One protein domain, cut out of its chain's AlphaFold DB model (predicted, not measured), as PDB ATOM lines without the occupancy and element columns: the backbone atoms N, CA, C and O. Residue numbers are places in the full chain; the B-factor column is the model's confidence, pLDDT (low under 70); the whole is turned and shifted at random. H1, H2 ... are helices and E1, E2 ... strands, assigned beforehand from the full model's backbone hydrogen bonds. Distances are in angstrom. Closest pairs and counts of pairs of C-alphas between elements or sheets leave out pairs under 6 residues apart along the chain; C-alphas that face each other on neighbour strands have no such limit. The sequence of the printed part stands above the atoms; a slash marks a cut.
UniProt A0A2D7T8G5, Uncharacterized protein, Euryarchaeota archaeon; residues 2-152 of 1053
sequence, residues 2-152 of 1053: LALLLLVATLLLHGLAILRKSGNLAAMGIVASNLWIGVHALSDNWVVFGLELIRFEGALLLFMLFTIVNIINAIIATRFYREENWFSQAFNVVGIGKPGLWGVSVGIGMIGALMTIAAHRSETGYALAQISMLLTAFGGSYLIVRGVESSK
ATOM      1  N   LEU A   2      54.332  29.710   0.212       83.44
ATOM      2  CA  LEU A   2      53.702  30.542   1.258       83.44
ATOM      3  C   LEU A   2      52.730  29.771   2.174       83.44
ATOM      4  O   LEU A   2      52.879  29.805   3.390       83.44
ATOM      5  N   ALA A   3      51.795  29.006   1.595       83.69
ATOM      6  CA  ALA A   3      50.855  28.165   2.351       83.69
ATOM      7  C   ALA A   3      51.563  27.189   3.315       83.69
ATOM      8  O   ALA A   3      51.150  27.018   4.458       83.69
ATOM      9  N   LEU A   4      52.672  26.590   2.868       85.81
ATOM     10  CA  LEU A   4      53.476  25.674   3.675       85.81
ATOM     11  C   LEU A   4      54.207  26.414   4.804       85.81
ATOM     12  O   LEU A   4      54.228  25.923   5.928       85.81
ATOM     13  N   LEU A   5      54.744  27.610   4.540       88.00
ATOM     14  CA  LEU A   5      55.378  28.445   5.566       88.00
ATOM     15  C   LEU A   5      54.382  28.875   6.650       88.00
ATOM     16  O   LEU A   5      54.709  28.796   7.831       88.00
ATOM     17  N   LEU A   6      53.158  29.257   6.273       86.69
ATOM     18  CA  LEU A   6      52.098  29.606   7.225       86.69
ATOM     19  C   LEU A   6      51.649  28.401   8.058       86.69
ATOM     20  O   LEU A   6      51.457  28.529   9.271       86.69
ATOM     21  N   LEU A   7      51.537  27.218   7.447       87.56
ATOM     22  CA  LEU A   7      51.236  25.983   8.171       87.56
ATOM     23  C   LEU A   7      52.354  25.631   9.166       87.56
ATOM     24  O   LEU A   7      52.069  25.340  10.327       87.56
ATOM     25  N   VAL A   8      53.621  25.707   8.747       88.69
ATOM     26  CA  VAL A   8      54.783  25.461   9.619       88.69
ATOM     27  C   VAL A   8      54.835  26.475  10.759       88.69
ATOM     28  O   VAL A   8      55.005  26.081  11.909       88.69
ATOM     29  N   ALA A   9      54.626  27.763  10.480       87.56
ATOM     30  CA  ALA A   9      54.576  28.803  11.507       87.56
ATOM     31  C   ALA A   9      53.461  28.537  12.532       87.56
ATOM     32  O   ALA A   9      53.686  28.639  13.740       87.56
ATOM     33  N   THR A  10      52.285  28.116  12.061       89.25
ATOM     34  CA  THR A  10      51.150  27.733  12.912       89.25
ATOM     35  C   THR A  10      51.501  26.532  13.798       89.25
ATOM     36  O   THR A  10      51.278  26.565  15.008       89.25
ATOM     37  N   LEU A  11      52.114  25.490  13.227       89.75
ATOM     38  CA  LEU A  11      52.558  24.306  13.967       89.75
ATOM     39  C   LEU A  11      53.652  24.627  14.992       89.75
ATOM     40  O   LEU A  11      53.625  24.074  16.089       89.75
ATOM     41  N   LEU A  12      54.587  25.527  14.676       89.50
ATOM     42  CA  LEU A  12      55.642  25.952  15.600       89.50
ATOM     43  C   LEU A  12      55.075  26.725  16.792       89.50
ATOM     44  O   LEU A  12      55.424  26.423  17.933       89.50
ATOM     45  N   LEU A  13      54.170  27.682  16.553       87.25
ATOM     46  CA  LEU A  13      53.516  28.445  17.622       87.25
ATOM     47  C   LEU A  13      52.701  27.534  18.547       87.25
ATOM     48  O   LEU A  13      52.839  27.604  19.771       87.25
ATOM     49  N   HIS A  14      51.913  26.621  17.977       90.69
ATOM     50  CA  HIS A  14      51.135  25.654  18.754       90.69
ATOM     51  C   HIS A  14      52.008  24.602  19.443       90.69
ATOM     52  O   HIS A  14      51.733  24.219  20.580       90.69
ATOM     53  N   GLY A  15      53.098  24.172  18.807       88.12
ATOM     54  CA  GLY A  15      54.095  23.281  19.396       88.12
ATOM     55  C   GLY A  15      54.768  23.909  20.616       88.12
ATOM     56  O   GLY A  15      54.854  23.276  21.668       88.12
ATOM     57  N   LEU A  16      55.155  25.185  20.525       88.38
ATOM     58  CA  LEU A  16      55.673  25.958  21.657       88.38
ATOM     59  C   LEU A  16      54.635  26.102  22.775       88.38
ATOM     60  O   LEU A  16      54.990  25.971  23.948       88.38
ATOM     61  N   ALA A  17      53.362  26.325  22.434       88.12
ATOM     62  CA  ALA A  17      52.279  26.381  23.412       88.12
ATOM     63  C   ALA A  17      52.113  25.049  24.166       88.12
ATOM     64  O   ALA A  17      51.985  25.053  25.391       88.12
ATOM     65  N   ILE A  18      52.192  23.914  23.455       90.38
ATOM     66  CA  ILE A  18      52.150  22.563  24.035       90.38
ATOM     67  C   ILE A  18      53.345  22.313  24.956       90.38
ATOM     68  O   ILE A  18      53.153  21.888  26.095       90.38
ATOM     69  N   LEU A  19      54.562  22.602  24.488       89.81
ATOM     70  CA  LEU A  19      55.792  22.374  25.250       89.81
ATOM     71  C   LEU A  19      55.849  23.224  26.522       89.81
ATOM     72  O   LEU A  19      56.279  22.744  27.568       89.81
ATOM     73  N   ARG A  20      55.387  24.478  26.448       88.50
ATOM     74  CA  ARG A  20      55.397  25.420  27.578       88.50
ATOM     75  C   ARG A  20      54.126  25.391  28.427       88.50
ATOM     76  O   ARG A  20      54.053  26.147  29.388       88.50
ATOM     77  N   LYS A  21      53.128  24.574  28.067       86.12
ATOM     78  CA  LYS A  21      51.786  24.559  28.677       86.12
ATOM     79  C   LYS A  21      51.197  25.973  28.850       86.12
ATOM     80  O   LYS A  21      50.661  26.308  29.896       86.12
ATOM     81  N   SER A  22      51.338  26.827  27.834       87.94
ATOM     82  CA  SER A  22      50.993  28.252  27.943       87.94
ATOM     83  C   SER A  22      49.709  28.595  27.191       87.94
ATOM     84  O   SER A  22      49.676  28.551  25.959       87.94
ATOM     85  N   GLY A  23      48.682  29.032  27.928       83.94
ATOM     86  CA  GLY A  23      47.442  29.556  27.348       83.94
ATOM     87  C   GLY A  23      47.645  30.832  26.516       83.94
ATOM     88  O   GLY A  23      46.986  31.014  25.496       83.94
ATOM     89  N   ASN A  24      48.617  31.682  26.865       85.62
ATOM     90  CA  ASN A  24      48.952  32.883  26.083       85.62
ATOM     91  C   ASN A  24      49.445  32.543  24.670       85.62
ATOM     92  O   ASN A  24      48.965  33.118  23.695       85.62
ATOM     93  N   LEU A  25      50.375  31.587  24.559       85.69
ATOM     94  CA  LEU A  25      50.912  31.147  23.266       85.69
ATOM     95  C   LEU A  25      49.850  30.420  22.436       85.69
ATOM     96  O   LEU A  25      49.769  30.646  21.232       85.69
ATOM     97  N   ALA A  26      49.000  29.609  23.077       86.00
ATOM     98  CA  ALA A  26      47.874  28.956  22.412       86.00
ATOM     99  C   ALA A  26      46.882  29.986  21.842       86.00
ATOM    100  O   ALA A  26      46.516  29.913  20.670       86.00
ATOM    101  N   ALA A  27      46.493  30.986  22.640       83.81
ATOM    102  CA  ALA A  27      45.592  32.053  22.215       83.81
ATOM    103  C   ALA A  27      46.173  32.884  21.058       83.81
ATOM    104  O   ALA A  27      45.483  33.152  20.076       83.81
ATOM    105  N   MET A  28      47.453  33.257  21.150       84.94
ATOM    106  CA  MET A  28      48.155  33.997  20.098       84.94
ATOM    107  C   MET A  28      48.277  33.178  18.806       84.94
ATOM    108  O   MET A  28      48.039  33.720  17.731       84.94
ATOM    109  N   GLY A  29      48.584  31.880  18.896       86.94
ATOM    110  CA  GLY A  29      48.659  30.985  17.737       86.94
ATOM    111  C   GLY A  29      47.322  30.848  17.002       86.94
ATOM    112  O   GLY A  29      47.294  30.904  15.772       86.94
ATOM    113  N   ILE A  30      46.207  30.740  17.739       86.88
ATOM    114  CA  ILE A  30      44.854  30.685  17.154       86.88
ATOM    115  C   ILE A  30      44.536  31.991  16.410       86.88
ATOM    116  O   ILE A  30      44.090  31.958  15.266       86.88
ATOM    117  N   VAL A  31      44.788  33.145  17.039       84.50
ATOM    118  CA  VAL A  31      44.487  34.456  16.444       84.50
ATOM    119  C   VAL A  31      45.375  34.746  15.234       84.50
ATOM    120  O   VAL A  31      44.869  35.101  14.171       84.50
ATOM    121  N   ALA A  32      46.691  34.580  15.378       86.12
ATOM    122  CA  ALA A  32      47.652  34.932  14.340       86.12
ATOM    123  C   ALA A  32      47.471  34.080  13.078       86.12
ATOM    124  O   ALA A  32      47.488  34.622  11.978       86.12
ATOM    125  N   SER A  33      47.261  32.768  13.222       89.00
ATOM    126  CA  SER A  33      47.121  31.866  12.072       89.00
ATOM    127  C   SER A  33      45.922  32.223  11.185       89.00
ATOM    128  O   SER A  33      46.081  32.339   9.971       89.00
ATOM    129  N   ASN A  34      44.752  32.496  11.769       86.50
ATOM    130  CA  ASN A  34      43.574  32.896  10.996       86.50
ATOM    131  C   ASN A  34      43.674  34.323  10.445       86.50
ATOM    132  O   ASN A  34      43.231  34.564   9.325       86.50
ATOM    133  N   LEU A  35      44.255  35.269  11.194       84.06
ATOM    134  CA  LEU A  35      44.416  36.647  10.722       84.06
ATOM    135  C   LEU A  35      45.342  36.711   9.502       84.06
ATOM    136  O   LEU A  35      45.011  37.372   8.525       84.06
ATOM    137  N   TRP A  36      46.461  35.984   9.524       86.12
ATOM    138  CA  TRP A  36      47.398  35.949   8.401       86.12
ATOM    139  C   TRP A  36      46.804  35.286   7.156       86.12
ATOM    140  O   TRP A  36      46.971  35.814   6.059       86.12
ATOM    141  N   ILE A  37      46.065  34.180   7.306       86.81
ATOM    142  CA  ILE A  37      45.349  33.565   6.175       86.81
ATOM    143  C   ILE A  37      44.305  34.539   5.607       86.81
ATOM    144  O   ILE A  37      44.201  34.674   4.391       86.81
ATOM    145  N   GLY A  38      43.580  35.261   6.467       83.62
ATOM    146  CA  GLY A  38      42.620  36.295   6.073       83.62
ATOM    147  C   GLY A  38      43.245  37.464   5.314       83.62
ATOM    148  O   GLY A  38      42.747  37.849   4.259       83.62
ATOM    149  N   VAL A  39      44.358  38.005   5.818       83.81
ATOM    150  CA  VAL A  39      45.098  39.108   5.185       83.81
ATOM    151  C   VAL A  39      45.609  38.704   3.802       83.81
ATOM    152  O   VAL A  39      45.412  39.456   2.856       83.81
ATOM    153  N   HIS A  40      46.189  37.511   3.658       84.88
ATOM    154  CA  HIS A  40      46.647  37.003   2.359       84.88
ATOM    155  C   HIS A  40      45.504  36.603   1.412       84.88
ATOM    156  O   HIS A  40      45.698  36.534   0.203       84.88
ATOM    157  N   ALA A  41      44.308  36.319   1.928       83.19
ATOM    158  CA  ALA A  41      43.140  36.087   1.082       83.19
ATOM    159  C   ALA A  41      42.585  37.404   0.503       83.19
ATOM    160  O   ALA A  41      42.218  37.439  -0.671       83.19
ATOM    161  N   LEU A  42      42.553  38.477   1.308       80.00
ATOM    162  CA  LEU A  42      42.053  39.803   0.913       80.00
ATOM    163  C   LEU A  42      43.072  40.675   0.174       80.00
ATOM    164  O   LEU A  42      42.665  41.613  -0.510       80.00
ATOM    165  N   SER A  43      44.369  40.429   0.352       80.94
ATOM    166  CA  SER A  43      45.416  41.274  -0.215       80.94
ATOM    167  C   SER A  43      45.322  41.323  -1.737       80.94
ATOM    168  O   SER A  43      45.306  40.278  -2.385       80.94
ATOM    169  N   ASP A  44      45.341  42.531  -2.292       72.25
ATOM    170  CA  ASP A  44      45.443  42.782  -3.731       72.25
ATOM    171  C   ASP A  44      46.719  43.593  -3.990       72.25
ATOM    172  O   ASP A  44      46.700  44.821  -4.019       72.25
ATOM    173  N   ASN A  45      47.864  42.898  -4.018       71.94
ATOM    174  CA  ASN A  45      49.213  43.483  -4.110       71.94
ATOM    175  C   ASN A  45      49.497  44.562  -3.048       71.94
ATOM    176  O   ASN A  45      50.083  45.613  -3.316       71.94
ATOM    177  N   TRP A  46      49.048  44.324  -1.813       81.50
ATOM    178  CA  TRP A  46      49.238  45.279  -0.724       81.50
ATOM    179  C   TRP A  46      50.710  45.360  -0.318       81.50
ATOM    180  O   TRP A  46      51.340  44.341  -0.040       81.50
ATOM    181  N   VAL A  47      51.229  46.584  -0.195       78.62
ATOM    182  CA  VAL A  47      52.555  46.848   0.376       78.62
ATOM    183  C   VAL A  47      52.378  47.416   1.779       78.62
ATOM    184  O   VAL A  47      51.952  48.557   1.954       78.62
ATOM    185  N   VAL A  48      52.712  46.621   2.794       73.00
ATOM    186  CA  VAL A  48      52.603  47.012   4.207       73.00
ATOM    187  C   VAL A  48      54.006  47.034   4.804       73.00
ATOM    188  O   VAL A  48      54.686  46.013   4.839       73.00
ATOM    189  N   PHE A  49      54.470  48.208   5.247       71.06
ATOM    190  CA  PHE A  49      55.829  48.411   5.785       71.06
ATOM    191  C   PHE A  49      56.963  47.901   4.867       71.06
ATOM    192  O   PHE A  49      57.987  47.419   5.346       71.06
ATOM    193  N   GLY A  50      56.789  48.005   3.545       72.06
ATOM    194  CA  GLY A  50      57.780  47.557   2.557       72.06
ATOM    195  C   GLY A  50      57.771  46.050   2.270       72.06
ATOM    196  O   GLY A  50      58.600  45.590   1.491       72.06
ATOM    197  N   LEU A  51      56.843  45.290   2.862       77.00
ATOM    198  CA  LEU A  51      56.592  43.888   2.532       77.00
ATOM    199  C   LEU A  51      55.413  43.784   1.562       77.00
ATOM    200  O   LEU A  51      54.341  44.330   1.826       77.00
ATOM    201  N   GLU A  52      55.612  43.060   0.464       80.56
ATOM    202  CA  GLU A  52      54.561  42.733  -0.498       80.56
ATOM    203  C   GLU A  52      53.759  41.518  -0.008       80.56
ATOM    204  O   GLU A  52      54.303  40.434   0.228       80.56
ATOM    205  N   LEU A  53      52.454  41.707   0.190       81.19
ATOM    206  CA  LEU A  53      51.533  40.646   0.585       81.19
ATOM    207  C   LEU A  53      50.986  39.946  -0.660       81.19
ATOM    208  O   LEU A  53      50.215  40.519  -1.427       81.19
ATOM    209  N   ILE A  54      51.375  38.682  -0.821       82.69
ATOM    210  CA  ILE A  54      50.993  37.840  -1.960       82.69
ATOM    211  C   ILE A  54      49.624  37.199  -1.704       82.69
ATOM    212  O   ILE A  54      49.413  36.608  -0.638       82.69
ATOM    213  N   ARG A  55      48.731  37.266  -2.698       81.88
ATOM    214  CA  ARG A  55      47.414  36.612  -2.681       81.88
ATOM    215  C   ARG A  55      47.513  35.121  -3.016       81.88
ATOM    216  O   ARG A  55      48.370  34.701  -3.788       81.88
ATOM    217  N   PHE A  56      46.622  34.296  -2.466       81.69
ATOM    218  CA  PHE A  56      46.500  32.894  -2.886       81.69
ATOM    219  C   PHE A  56      45.723  32.764  -4.205       81.69
ATOM    220  O   PHE A  56      44.589  33.220  -4.290       81.69
ATOM    221  N   GLU A  57      46.304  32.091  -5.202       69.88
ATOM    222  CA  GLU A  57      45.685  31.922  -6.533       69.88
ATOM    223  C   GLU A  57      44.798  30.664  -6.661       69.88
ATOM    224  O   GLU A  57      43.938  30.605  -7.531       69.88
ATOM    225  N   GLY A  58      44.975  29.647  -5.805       79.62
ATOM    226  CA  GLY A  58      44.247  28.371  -5.899       79.62
ATOM    227  C   GLY A  58      43.155  28.195  -4.840       79.62
ATOM    228  O   GLY A  58      43.476  28.080  -3.654       79.62
ATOM    229  N   ALA A  59      41.891  28.067  -5.264       81.56
ATOM    230  CA  ALA A  59      40.732  27.886  -4.379       81.56
ATOM    231  C   ALA A  59      40.841  26.626  -3.496       81.56
ATOM    232  O   ALA A  59      40.700  26.716  -2.273       81.56
ATOM    233  N   LEU A  60      41.190  25.471  -4.078       85.88
ATOM    234  CA  LEU A  60      41.381  24.217  -3.333       85.88
ATOM    235  C   LEU A  60      42.558  24.305  -2.346       85.88
ATOM    236  O   LEU A  60      42.461  23.828  -1.215       85.88
ATOM    237  N   LEU A  61      43.666  24.947  -2.743       86.69
ATOM    238  CA  LEU A  61      44.845  25.122  -1.888       86.69
ATOM    239  C   LEU A  61      44.514  25.979  -0.661       86.69
ATOM    240  O   LEU A  61      44.849  25.599   0.463       86.69
ATOM    241  N   LEU A  62      43.849  27.116  -0.879       87.81
ATOM    242  CA  LEU A  62      43.404  27.998   0.195       87.81
ATOM    243  C   LEU A  62      42.397  27.286   1.101       87.81
ATOM    244  O   LEU A  62      42.542  27.341   2.320       87.81
ATOM    245  N   PHE A  63      41.441  26.553   0.525       88.88
ATOM    246  CA  PHE A  63      40.428  25.814   1.275       88.88
ATOM    247  C   PHE A  63      41.050  24.744   2.177       88.88
ATOM    248  O   PHE A  63      40.703  24.638   3.353       88.88
ATOM    249  N   MET A  64      42.006  23.973   1.655       88.56
ATOM    250  CA  MET A  64      42.695  22.928   2.413       88.56
ATOM    251  C   MET A  64      43.596  23.510   3.502       88.56
ATOM    252  O   MET A  64      43.563  23.028   4.634       88.56
ATOM    253  N   LEU A  65      44.357  24.570   3.201       89.69
ATOM    254  CA  LEU A  65      45.164  25.273   4.202       89.69
ATOM    255  C   LEU A  65      44.279  25.805   5.334       89.69
ATOM    256  O   LEU A  65      44.545  25.543   6.507       89.69
ATOM    257  N   PHE A  66      43.209  26.506   4.969       88.88
ATOM    258  CA  PHE A  66      42.219  27.046   5.889       88.88
ATOM    259  C   PHE A  66      41.591  25.948   6.752       88.88
ATOM    260  O   PHE A  66      41.496  26.096   7.971       88.88
ATOM    261  N   THR A  67      41.226  24.820   6.140       90.31
ATOM    262  CA  THR A  67      40.613  23.678   6.822       90.31
ATOM    263  C   THR A  67      41.572  23.062   7.840       90.31
ATOM    264  O   THR A  67      41.230  22.907   9.012       90.31
ATOM    265  N   ILE A  68      42.802  22.748   7.426       90.19
ATOM    266  CA  ILE A  68      43.810  22.122   8.289       90.19
ATOM    267  C   ILE A  68      44.155  23.037   9.467       90.19
ATOM    268  O   ILE A  68      44.162  22.592  10.616       90.19
ATOM    269  N   VAL A  69      44.396  24.323   9.202       90.62
ATOM    270  CA  VAL A  69      44.739  25.301  10.241       90.62
ATOM    271  C   VAL A  69      43.598  25.465  11.241       90.62
ATOM    272  O   VAL A  69      43.846  25.431  12.446       90.62
ATOM    273  N   ASN A  70      42.344  25.547  10.788       90.00
ATOM    274  CA  ASN A  70      41.206  25.680  11.698       90.00
ATOM    275  C   ASN A  70      40.912  24.399  12.495       90.00
ATOM    276  O   ASN A  70      40.528  24.499  13.659       90.00
ATOM    277  N   ILE A  71      41.169  23.204  11.947       89.94
ATOM    278  CA  ILE A  71      41.118  21.951  12.724       89.94
ATOM    279  C   ILE A  71      42.193  21.954  13.819       89.94
ATOM    280  O   ILE A  71      41.892  21.648  14.974       89.94
ATOM    281  N   ILE A  72      43.431  22.347  13.497       90.31
ATOM    282  CA  ILE A  72      44.516  22.461  14.486       90.31
ATOM    283  C   ILE A  72      44.146  23.488  15.562       90.31
ATOM    284  O   ILE A  72      44.261  23.198  16.754       90.31
ATOM    285  N   ASN A  73      43.641  24.657  15.165       90.06
ATOM    286  CA  ASN A  73      43.185  25.695  16.086       90.06
ATOM    287  C   ASN A  73      42.069  25.183  17.005       90.06
ATOM    288  O   ASN A  73      42.121  25.412  18.214       90.06
ATOM    289  N   ALA A  74      41.102  24.436  16.469       88.12
ATOM    290  CA  ALA A  74      40.022  23.826  17.235       88.12
ATOM    291  C   ALA A  74      40.537  22.808  18.273       88.12
ATOM    292  O   ALA A  74      40.040  22.797  19.404       88.12
ATOM    293  N   ILE A  75      41.553  22.005  17.929       88.56
ATOM    294  CA  ILE A  75      42.213  21.037  18.829       88.56
ATOM    295  C   ILE A  75      43.031  21.741  19.921       88.56
ATOM    296  O   ILE A  75      43.019  21.344  21.087       88.56
ATOM    297  N   ILE A  76      43.759  22.802  19.580       89.75
ATOM    298  CA  ILE A  76      44.523  23.567  20.572       89.75
ATOM    299  C   ILE A  76      43.569  24.283  21.531       89.75
ATOM    300  O   ILE A  76      43.784  24.260  22.745       89.75
ATOM    301  N   ALA A  77      42.469  24.831  21.014       85.88
ATOM    302  CA  ALA A  77      41.441  25.466  21.824       85.88
ATOM    303  C   ALA A  77      40.776  24.479  22.803       85.88
ATOM    304  O   ALA A  77      40.567  24.843  23.961       85.88
ATOM    305  N   THR A  78      40.493  23.229  22.399       87.50
ATOM    306  CA  THR A  78      39.969  22.199  23.324       87.50
ATOM    307  C   THR A  78      40.986  21.749  24.354       87.50
ATOM    308  O   THR A  78      40.603  21.387  25.461       87.50
ATOM    309  N   ARG A  79      42.277  21.746  24.025       87.38
ATOM    310  CA  ARG A  79      43.319  21.313  24.959       87.38
ATOM    311  C   ARG A  79      43.595  22.353  26.044       87.38
ATOM    312  O   ARG A  79      43.809  21.986  27.193       87.38
ATOM    313  N   PHE A  80      43.576  23.635  25.682       87.81
ATOM    314  CA  PHE A  80      43.991  24.745  26.544       87.81
ATOM    315  C   PHE A  80      42.830  25.542  27.159       87.81
ATOM    316  O   PHE A  80      43.068  26.550  27.814       87.81
ATOM    317  N   TYR A  81      41.571  25.119  27.000       84.75
ATOM    318  CA  TYR A  81      40.411  25.931  27.408       84.75
ATOM    319  C   TYR A  81      40.367  26.334  28.893       84.75
ATOM    320  O   TYR A  81      39.732  27.339  29.217       84.75
ATOM    321  N   ARG A  82      41.001  25.552  29.781       81.81
ATOM    322  CA  ARG A  82      41.077  25.817  31.231       81.81
ATOM    323  C   ARG A  82      42.251  26.709  31.634       81.81
ATOM    324  O   ARG A  82      42.273  27.175  32.766       81.81
ATOM    325  N   GLU A  83      43.210  26.922  30.740       84.75
ATOM    326  CA  GLU A  83      44.429  27.669  31.039       84.75
ATOM    327  C   GLU A  83      44.184  29.182  30.983       84.75
ATOM    328  O   GLU A  83      43.387  29.690  30.184       84.75
ATOM    329  N   GLU A  84      44.887  29.927  31.839       79.81
ATOM    330  CA  GLU A  84      44.784  31.385  31.854       79.81
ATOM    331  C   GLU A  84      45.394  32.015  30.597       79.81
ATOM    332  O   GLU A  84      46.361  31.510  30.019       79.81
ATOM    333  N   ASN A  85      44.825  33.147  30.171       84.00
ATOM    334  CA  ASN A  85      45.345  33.902  29.041       84.00
ATOM    335  C   ASN A  85      45.137  35.418  29.175       84.00
ATOM    336  O   ASN A  85      44.172  35.890  29.777       84.00
ATOM    337  N   TRP A  86      46.035  36.157  28.534       80.62
ATOM    338  CA  TRP A  86      46.093  37.610  28.429       80.62
ATOM    339  C   TRP A  86      44.792  38.254  27.941       80.62
ATOM    340  O   TRP A  86      44.330  39.213  28.552       80.62
ATOM    341  N   PHE A  87      44.147  37.712  26.901       76.81
ATOM    342  CA  PHE A  87      42.899  38.274  26.392       76.81
ATOM    343  C   PHE A  87      41.767  38.157  27.421       76.81
ATOM    344  O   PHE A  87      41.074  39.134  27.689       76.81
ATOM    345  N   SER A  88      41.611  36.994  28.057       78.19
ATOM    346  CA  SER A  88      40.635  36.774  29.134       78.19
ATOM    347  C   SER A  88      40.825  37.739  30.308       78.19
ATOM    348  O   SER A  88      39.854  38.295  30.825       78.19
ATOM    349  N   GLN A  89      42.078  37.974  30.707       79.81
ATOM    350  CA  GLN A  89      42.415  38.926  31.764       79.81
ATOM    351  C   GLN A  89      42.104  40.372  31.343       79.81
ATOM    352  O   GLN A  89      41.543  41.119  32.142       79.81
ATOM    353  N   ALA A  90      42.371  40.751  30.089       77.00
ATOM    354  CA  ALA A  90      42.045  42.075  29.561       77.00
ATOM    355  C   ALA A  90      40.529  42.358  29.577       77.00
ATOM    356  O   ALA A  90      40.109  43.411  30.053       77.00
ATOM    357  N   PHE A  91      39.690  41.403  29.155       72.69
ATOM    358  CA  PHE A  91      38.226  41.546  29.229       72.69
ATOM    359  C   PHE A  91      37.710  41.685  30.671       72.69
ATOM    360  O   PHE A  91      36.750  42.422  30.917       72.69
ATOM    361  N   ASN A  92      38.373  41.033  31.630       74.50
ATOM    362  CA  ASN A  92      38.028  41.143  33.045       74.50
ATOM    363  C   ASN A  92      38.324  42.548  33.594       74.50
ATOM    364  O   ASN A  92      37.518  43.093  34.343       74.50
ATOM    365  N   VAL A  93      39.437  43.161  33.171       77.38
ATOM    366  CA  VAL A  93      39.819  44.536  33.549       77.38
ATOM    367  C   VAL A  93      38.856  45.578  32.965       77.38
ATOM    368  O   VAL A  93      38.546  46.559  33.632       77.38
ATOM    369  N   VAL A  94      38.321  45.348  31.761       69.50
ATOM    370  CA  VAL A  94      37.339  46.239  31.102       69.50
ATOM    371  C   VAL A  94      35.910  46.061  31.665       69.50
ATOM    372  O   VAL A  94      34.983  46.759  31.268       69.50
ATOM    373  N   GLY A  95      35.703  45.149  32.624       56.78
ATOM    374  CA  GLY A  95      34.402  44.926  33.269       56.78
ATOM    375  C   GLY A  95      33.424  44.063  32.460       56.78
ATOM    376  O   GLY A  95      32.250  43.972  32.811       56.78
ATOM    377  N   ILE A  96      33.899  43.402  31.397       54.03
ATOM    378  CA  ILE A  96      33.095  42.553  30.495       54.03
ATOM    379  C   ILE A  96      33.029  41.090  31.009       54.03
ATOM    380  O   ILE A  96      32.199  40.296  30.563       54.03
ATOM    381  N   GLY A  97      33.851  40.742  32.010       65.62
ATOM    382  CA  GLY A  97      33.946  39.419  32.647       65.62
ATOM    383  C   GLY A  97      35.228  38.666  32.267       65.62
ATOM    384  O   GLY A  97      36.021  39.166  31.478       65.62
ATOM    385  N   LYS A  98      35.445  37.456  32.814       72.56
ATOM    386  CA  LYS A  98      36.635  36.610  32.552       72.56
ATOM    387  C   LYS A  98      36.289  35.422  31.623       72.56
ATOM    388  O   LYS A  98      36.107  34.305  32.108       72.56
ATOM    389  N   PRO A  99      36.122  35.635  30.301       72.44
ATOM    390  CA  PRO A  99      35.799  34.565  29.350       72.44
ATOM    391  C   PRO A  99      36.933  33.532  29.245       72.44
ATOM    392  O   PRO A  99      38.103  33.891  29.307       72.44
ATOM    393  N   GLY A 100      36.621  32.246  29.063       74.56
ATOM    394  CA  GLY A 100      37.643  31.201  28.884       74.56
ATOM    395  C   GLY A 100      38.469  31.377  27.600       74.56
ATOM    396  O   GLY A 100      38.015  32.023  26.654       74.56
ATOM    397  N   LEU A 101      39.661  30.764  27.542       79.00
ATOM    398  CA  LEU A 101      40.589  30.854  26.397       79.00
ATOM    399  C   LEU A 101      39.918  30.518  25.065       79.00
ATOM    400  O   LEU A 101      40.133  31.222  24.079       79.00
ATOM    401  N   TRP A 102      39.072  29.486  25.065       84.38
ATOM    402  CA  TRP A 102      38.297  29.074  23.897       84.38
ATOM    403  C   TRP A 102      37.419  30.216  23.369       84.38
ATOM    404  O   TRP A 102      37.494  30.549  22.194       84.38
ATOM    405  N   GLY A 103      36.652  30.884  24.238       70.06
ATOM    406  CA  GLY A 103      35.695  31.914  23.821       70.06
ATOM    407  C   GLY A 103      36.348  33.143  23.187       70.06
ATOM    408  O   GLY A 103      35.850  33.651  22.188       70.06
ATOM    409  N   VAL A 104      37.480  33.603  23.729       70.00
ATOM    410  CA  VAL A 104      38.137  34.824  23.231       70.00
ATOM    411  C   VAL A 104      39.028  34.558  22.027       70.00
ATOM    412  O   VAL A 104      38.986  35.298  21.048       70.00
ATOM    413  N   SER A 105      39.826  33.491  22.083       70.94
ATOM    414  CA  SER A 105      40.809  33.199  21.033       70.94
ATOM    415  C   SER A 105      40.119  32.741  19.755       70.94
ATOM    416  O   SER A 105      40.512  33.161  18.671       70.94
ATOM    417  N   VAL A 106      39.052  31.939  19.878       73.19
ATOM    418  CA  VAL A 106      38.208  31.575  18.734       73.19
ATOM    419  C   VAL A 106      37.468  32.810  18.230       73.19
ATOM    420  O   VAL A 106      37.522  33.073  17.040       73.19
ATOM    421  N   GLY A 107      36.865  33.629  19.101       69.81
ATOM    422  CA  GLY A 107      36.156  34.848  18.685       69.81
ATOM    423  C   GLY A 107      37.016  35.826  17.870       69.81
ATOM    424  O   GLY A 107      36.589  36.282  16.815       69.81
ATOM    425  N   ILE A 108      38.249  36.104  18.307       69.69
ATOM    426  CA  ILE A 108      39.183  36.971  17.568       69.69
ATOM    427  C   ILE A 108      39.735  36.249  16.327       69.69
ATOM    428  O   ILE A 108      39.833  36.848  15.258       69.69
ATOM    429  N   GLY A 109      40.041  34.951  16.423       72.62
ATOM    430  CA  GLY A 109      40.463  34.138  15.277       72.62
ATOM    431  C   GLY A 109      39.390  34.026  14.187       72.62
ATOM    432  O   GLY A 109      39.721  33.898  13.010       72.62
ATOM    433  N   MET A 110      38.108  34.132  14.540       75.19
ATOM    434  CA  MET A 110      37.004  34.166  13.581       75.19
ATOM    435  C   MET A 110      37.016  35.440  12.732       75.19
ATOM    436  O   MET A 110      36.577  35.375  11.594       75.19
ATOM    437  N   ILE A 111      37.577  36.564  13.201       72.38
ATOM    438  CA  ILE A 111      37.721  37.786  12.384       72.38
ATOM    439  C   ILE A 111      38.619  37.513  11.171       72.38
ATOM    440  O   ILE A 111      38.250  37.826  10.043       72.38
ATOM    441  N   GLY A 112      39.764  36.858  11.386       74.50
ATOM    442  CA  GLY A 112      40.661  36.457  10.299       74.50
ATOM    443  C   GLY A 112      40.023  35.440   9.349       74.50
ATOM    444  O   GLY A 112      40.161  35.547   8.135       74.50
ATOM    445  N   ALA A 113      39.240  34.503   9.886       76.62
ATOM    446  CA  ALA A 113      38.517  33.542   9.062       76.62
ATOM    447  C   ALA A 113      37.394  34.199   8.229       76.62
ATOM    448  O   ALA A 113      37.198  33.848   7.068       76.62
ATOM    449  N   LEU A 114      36.701  35.197   8.791       75.06
ATOM    450  CA  LEU A 114      35.702  36.012   8.093       75.06
ATOM    451  C   LEU A 114      36.321  36.860   6.976       75.06
ATOM    452  O   LEU A 114      35.682  37.040   5.946       75.06
ATOM    453  N   MET A 115      37.561  37.335   7.136       76.31
ATOM    454  CA  MET A 115      38.301  38.016   6.064       76.31
ATOM    455  C   MET A 115      38.526  37.094   4.858       76.31
ATOM    456  O   MET A 115      38.293  37.509   3.725       76.31
ATOM    457  N   THR A 116      38.901  35.829   5.087       78.69
ATOM    458  CA  THR A 116      39.028  34.827   4.012       78.69
ATOM    459  C   THR A 116      37.698  34.580   3.300       78.69
ATOM    460  O   THR A 116      37.663  34.534   2.073       78.69
ATOM    461  N   ILE A 117      36.605  34.484   4.059       76.69
ATOM    462  CA  ILE A 117      35.250  34.309   3.517       76.69
ATOM    463  C   ILE A 117      34.831  35.534   2.684       76.69
ATOM    464  O   ILE A 117      34.295  35.389   1.588       76.69
ATOM    465  N   ALA A 118      35.116  36.748   3.167       71.50
ATOM    466  CA  ALA A 118      34.810  37.991   2.462       71.50
ATOM    467  C   ALA A 118      35.578  38.128   1.135       71.50
ATOM    468  O   ALA A 118      35.021  38.639   0.163       71.50
ATOM    469  N   ALA A 119      36.819  37.632   1.069       75.06
ATOM    470  CA  ALA A 119      37.654  37.671  -0.134       75.06
ATOM    471  C   ALA A 119      37.089  36.865  -1.318       75.06
ATOM    472  O   ALA A 119      37.407  37.167  -2.467       75.06
ATOM    473  N   HIS A 120      36.245  35.867  -1.039       74.94
ATOM    474  CA  HIS A 120      35.624  34.988  -2.037       74.94
ATOM    475  C   HIS A 120      34.092  35.062  -2.009       74.94
ATOM    476  O   HIS A 120      33.410  34.125  -2.418       74.94
ATOM    477  N   ARG A 121      33.526  36.185  -1.544       68.25
ATOM    478  CA  ARG A 121      32.067  36.355  -1.405       68.25
ATOM    479  C   ARG A 121      31.277  36.151  -2.705       68.25
ATOM    480  O   ARG A 121      30.109  35.794  -2.643       68.25
ATOM    481  N   SER A 122      31.898  36.368  -3.867       65.75
ATOM    482  CA  SER A 122      31.280  36.161  -5.185       65.75
ATOM    483  C   SER A 122      31.011  34.685  -5.500       65.75
ATOM    484  O   SER A 122      30.115  34.376  -6.279       65.75
ATOM    485  N   GLU A 123      31.744  33.764  -4.875       75.94
ATOM    486  CA  GLU A 123      31.600  32.318  -5.048       75.94
ATOM    487  C   GLU A 123      30.815  31.736  -3.866       75.94
ATOM    488  O   GLU A 123      31.365  31.150  -2.931       75.94
ATOM    489  N   THR A 124      29.494  31.918  -3.896       70.81
ATOM    490  CA  THR A 124      28.594  31.588  -2.772       70.81
ATOM    491  C   THR A 124      28.767  30.160  -2.238       70.81
ATOM    492  O   THR A 124      28.795  29.960  -1.024       70.81
ATOM    493  N   GLY A 125      28.951  29.167  -3.118       76.50
ATOM    494  CA  GLY A 125      29.201  27.774  -2.730       76.50
ATOM    495  C   GLY A 125      30.515  27.572  -1.969       76.50
ATOM    496  O   GLY A 125      30.553  26.835  -0.982       76.50
ATOM    497  N   TYR A 126      31.575  28.269  -2.379       82.19
ATOM    498  CA  TYR A 126      32.891  28.227  -1.740       82.19
ATOM    499  C   TYR A 126      32.873  28.903  -0.361       82.19
ATOM    500  O   TYR A 126      33.327  28.328   0.632       82.19
ATOM    501  N   ALA A 127      32.254  30.082  -0.262       79.12
ATOM    502  CA  ALA A 127      32.071  30.784   1.007       79.12
ATOM    503  C   ALA A 127      31.229  29.963   2.010       79.12
ATOM    504  O   ALA A 127      31.586  29.849   3.188       79.12
ATOM    505  N   LEU A 128      30.146  29.321   1.548       79.75
ATOM    506  CA  LEU A 128      29.306  28.446   2.378       79.75
ATOM    507  C   LEU A 128      30.083  27.213   2.876       79.75
ATOM    508  O   LEU A 128      29.914  26.787   4.024       79.75
ATOM    509  N   ALA A 129      30.970  26.653   2.046       85.12
ATOM    510  CA  ALA A 129      31.844  25.542   2.420       85.12
ATOM    511  C   ALA A 129      32.824  25.927   3.537       85.12
ATOM    512  O   ALA A 129      33.011  25.167   4.487       85.12
ATOM    513  N   GLN A 130      33.405  27.129   3.477       86.56
ATOM    514  CA  GLN A 130      34.300  27.624   4.527       86.56
ATOM    515  C   GLN A 130      33.553  27.841   5.850       86.56
ATOM    516  O   GLN A 130      34.024  27.414   6.905       86.56
ATOM    517  N   ILE A 131      32.357  28.437   5.807       82.81
ATOM    518  CA  ILE A 131      31.530  28.658   7.006       82.81
ATOM    519  C   ILE A 131      31.117  27.337   7.649       82.81
ATOM    520  O   ILE A 131      31.257  27.156   8.859       82.81
ATOM    521  N   SER A 132      30.599  26.410   6.850       85.38
ATOM    522  CA  SER A 132      30.141  25.110   7.339       85.38
ATOM    523  C   SER A 132      31.292  24.264   7.892       85.38
ATOM    524  O   SER A 132      31.113  23.584   8.908       85.38
ATOM    525  N   MET A 133      32.494  24.368   7.315       88.44
ATOM    526  CA  MET A 133      33.717  23.776   7.860       88.44
ATOM    527  C   MET A 133      34.057  24.349   9.242       88.44
ATOM    528  O   MET A 133      34.264  23.575  10.180       88.44
ATOM    529  N   LEU A 134      34.063  25.679   9.396       86.62
ATOM    530  CA  LEU A 134      34.330  26.330  10.684       86.62
ATOM    531  C   LEU A 134      33.303  25.923  11.738       86.62
ATOM    532  O   LEU A 134      33.677  25.571  12.858       86.62
ATOM    533  N   LEU A 135      32.017  25.943  11.371       82.25
ATOM    534  CA  LEU A 135      30.919  25.546  12.248       82.25
ATOM    535  C   LEU A 135      31.096  24.103  12.718       82.25
ATOM    536  O   LEU A 135      30.917  23.815  13.899       82.25
ATOM    537  N   THR A 136      31.496  23.212  11.813       86.00
ATOM    538  CA  THR A 136      31.767  21.812  12.137       86.00
ATOM    539  C   THR A 136      32.963  21.717  13.084       86.00
ATOM    540  O   THR A 136      32.811  21.242  14.207       86.00
ATOM    541  N   ALA A 137      34.136  22.232  12.700       86.31
ATOM    542  CA  ALA A 137      35.377  22.106  13.468       86.31
ATOM    543  C   ALA A 137      35.297  22.739  14.867       86.31
ATOM    544  O   ALA A 137      35.608  22.086  15.871       86.31
ATOM    545  N   PHE A 138      34.834  23.988  14.961       85.88
ATOM    546  CA  PHE A 138      34.671  24.660  16.248       85.88
ATOM    547  C   PHE A 138      33.440  24.167  17.016       85.88
ATOM    548  O   PHE A 138      33.475  24.170  18.245       85.88
ATOM    549  N   GLY A 139      32.401  23.663  16.342       83.94
ATOM    550  CA  GLY A 139      31.252  23.015  16.980       83.94
ATOM    551  C   GLY A 139      31.648  21.759  17.761       83.94
ATOM    552  O   GLY A 139      31.289  21.617  18.930       83.94
ATOM    553  N   GLY A 140      32.472  20.887  17.175       84.56
ATOM    554  CA  GLY A 140      33.024  19.733  17.898       84.56
ATOM    555  C   GLY A 140      33.959  20.127  19.035       84.56
ATOM    556  O   GLY A 140      33.895  19.554  20.123       84.56
ATOM    557  N   SER A 141      34.793  21.147  18.814       87.44
ATOM    558  CA  SER A 141      35.660  21.707  19.856       87.44
ATOM    559  C   SER A 141      34.848  22.234  21.048       87.44
ATOM    560  O   SER A 141      35.134  21.908  22.202       87.44
ATOM    561  N   TYR A 142      33.766  22.964  20.779       85.94
ATOM    562  CA  TYR A 142      32.848  23.474  21.792       85.94
ATOM    563  C   TYR A 142      32.224  22.356  22.638       85.94
ATOM    564  O   TYR A 142      32.206  22.458  23.866       85.94
ATOM    565  N   LEU A 143      31.748  21.273  22.012       86.75
ATOM    566  CA  LEU A 143      31.137  20.152  22.735       86.75
ATOM    567  C   LEU A 143      32.113  19.516  23.733       86.75
ATOM    568  O   LEU A 143      31.732  19.248  24.874       86.75
ATOM    569  N   ILE A 144      33.384  19.363  23.356       86.31
ATOM    570  CA  ILE A 144      34.428  18.851  24.257       86.31
ATOM    571  C   ILE A 144      34.677  19.812  25.422       86.31
ATOM    572  O   ILE A 144      34.740  19.385  26.575       86.31
ATOM    573  N   VAL A 145      34.760  21.118  25.151       86.06
ATOM    574  CA  VAL A 145      34.918  22.152  26.191       86.06
ATOM    575  C   VAL A 145      33.746  22.150  27.180       86.06
ATOM    576  O   VAL A 145      33.932  22.424  28.366       86.06
ATOM    577  N   ARG A 146      32.542  21.801  26.717       84.38
ATOM    578  CA  ARG A 146      31.329  21.668  27.539       84.38
ATOM    579  C   ARG A 146      31.179  20.305  28.223       84.38
ATOM    580  O   ARG A 146      30.195  20.107  28.930       84.38
ATOM    581  N   GLY A 147      32.156  19.407  28.077       81.62
ATOM    582  CA  GLY A 147      32.225  18.139  28.807       81.62
ATOM    583  C   GLY A 147      31.756  16.904  28.035       81.62
ATOM    584  O   GLY A 147      31.598  15.850  28.645       81.62
ATOM    585  N   VAL A 148      31.541  16.992  26.717       87.25
ATOM    586  CA  VAL A 148      31.295  15.805  25.880       87.25
ATOM    587  C   VAL A 148      32.610  15.060  25.654       87.25
ATOM    588  O   VAL A 148      33.606  15.634  25.220       87.25
ATOM    589  N   GLU A 149      32.623  13.760  25.939       85.75
ATOM    590  CA  GLU A 149      33.790  12.911  25.695       85.75
ATOM    591  C   GLU A 149      34.131  12.851  24.201       85.75
ATOM    592  O   GLU A 149      33.267  12.590  23.362       85.75
ATOM    593  N   SER A 150      35.413  13.029  23.868       83.75
ATOM    594  CA  SER A 150      35.898  13.049  22.480       83.75
ATOM    595  C   SER A 150      35.573  11.767  21.700       83.75
ATOM    596  O   SER A 150      35.395  11.832  20.486       83.75
ATOM    597  N   SER A 151      35.461  10.617  22.372       84.19
ATOM    598  CA  SER A 151      35.090   9.332  21.761       84.19
ATOM    599  C   SER A 151      33.672   9.342  21.181       84.19
ATOM    600  O   SER A 151      33.423   8.730  20.145       84.19
ATOM    601  N   LYS A 152      32.744  10.087  21.795       84.69
ATOM    602  CA  LYS A 152      31.339  10.165  21.360       84.69
ATOM    603  C   LYS A 152      31.162  10.962  20.066       84.69
ATOM    604  O   LYS A 152      30.194  10.739  19.348       84.69
TER     605      LYS A 152
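AT A GLANCE: This is residues 2 to 152 of the 1053 residues of an uncharacterized protein of Euryarchaeota archaeon (UniProt A0A2D7T8G5). Five long helices form an up-and-down bundle in two layers: H1, H3 and H6 side by side in a row, with H2 and H5 over them, running against them. Short H4 lies crosswise near one end of the bundle, and the small hairpin of E1 and E2 lies off its other end. The 151 printed residues, mostly helix, hold six named helices and two named strands, in the order H1 H2 E1 E2 H3 H4 H5 H6; the two-strand sheet is antiparallel. The whole is compact, radius of gyration of the C-alphas 15.7 A, spanning 40 by 39 by 31 A.

IN THESE COORDINATES: H1, residues 2 to 20, is 26.9 A long from C-alpha 2 at (53.702, 30.542, 1.258). H2, residues 23 to 42, is 28.9 A long. E1 is residues 46 to 48 and E2 51 to 53. H3, residues 59 to 80, is 31.3 A long. H4 is residues 86 to 93. H5, residues 101 to 119, 27.5 A, has a kink of 27 degrees near residue 109. H6, residues 124 to 145, 31.1 A, ends at C-alpha 145 (34.918, 22.152, 26.191).

HOW THE PARTS SIT: H1 touches H2, closest C-alphas Ala 17 and Leu 25, 5.0 A. H3 touches H1, H2, H5 and H6; its closest C-alphas to H6 are Ala 74 and Phe 138, 5.5 A. H2 and H5 touch, the same way at a shallow tilt of 7 degrees. H4 touches H5, Ser 88 to Leu 101 being the closest C-alphas, 6.5 A. In the E1 and E2 hairpin, N 48 and O 51 are 3.0 A apart. O i to N i+4 pairs are within hydrogen-bond range throughout H1, H3, H4 and H6, in 15 of 16 in H2 and 13 of 15 in H5.

THE WHOLE: The printed part has no cut and no long link. The farthest C-alphas, of Gly 50 and Lys 152, are 49.5 A apart. Confidence is under 70 at residues 57, 94 to 97, 107 to 108 and 121 to 122.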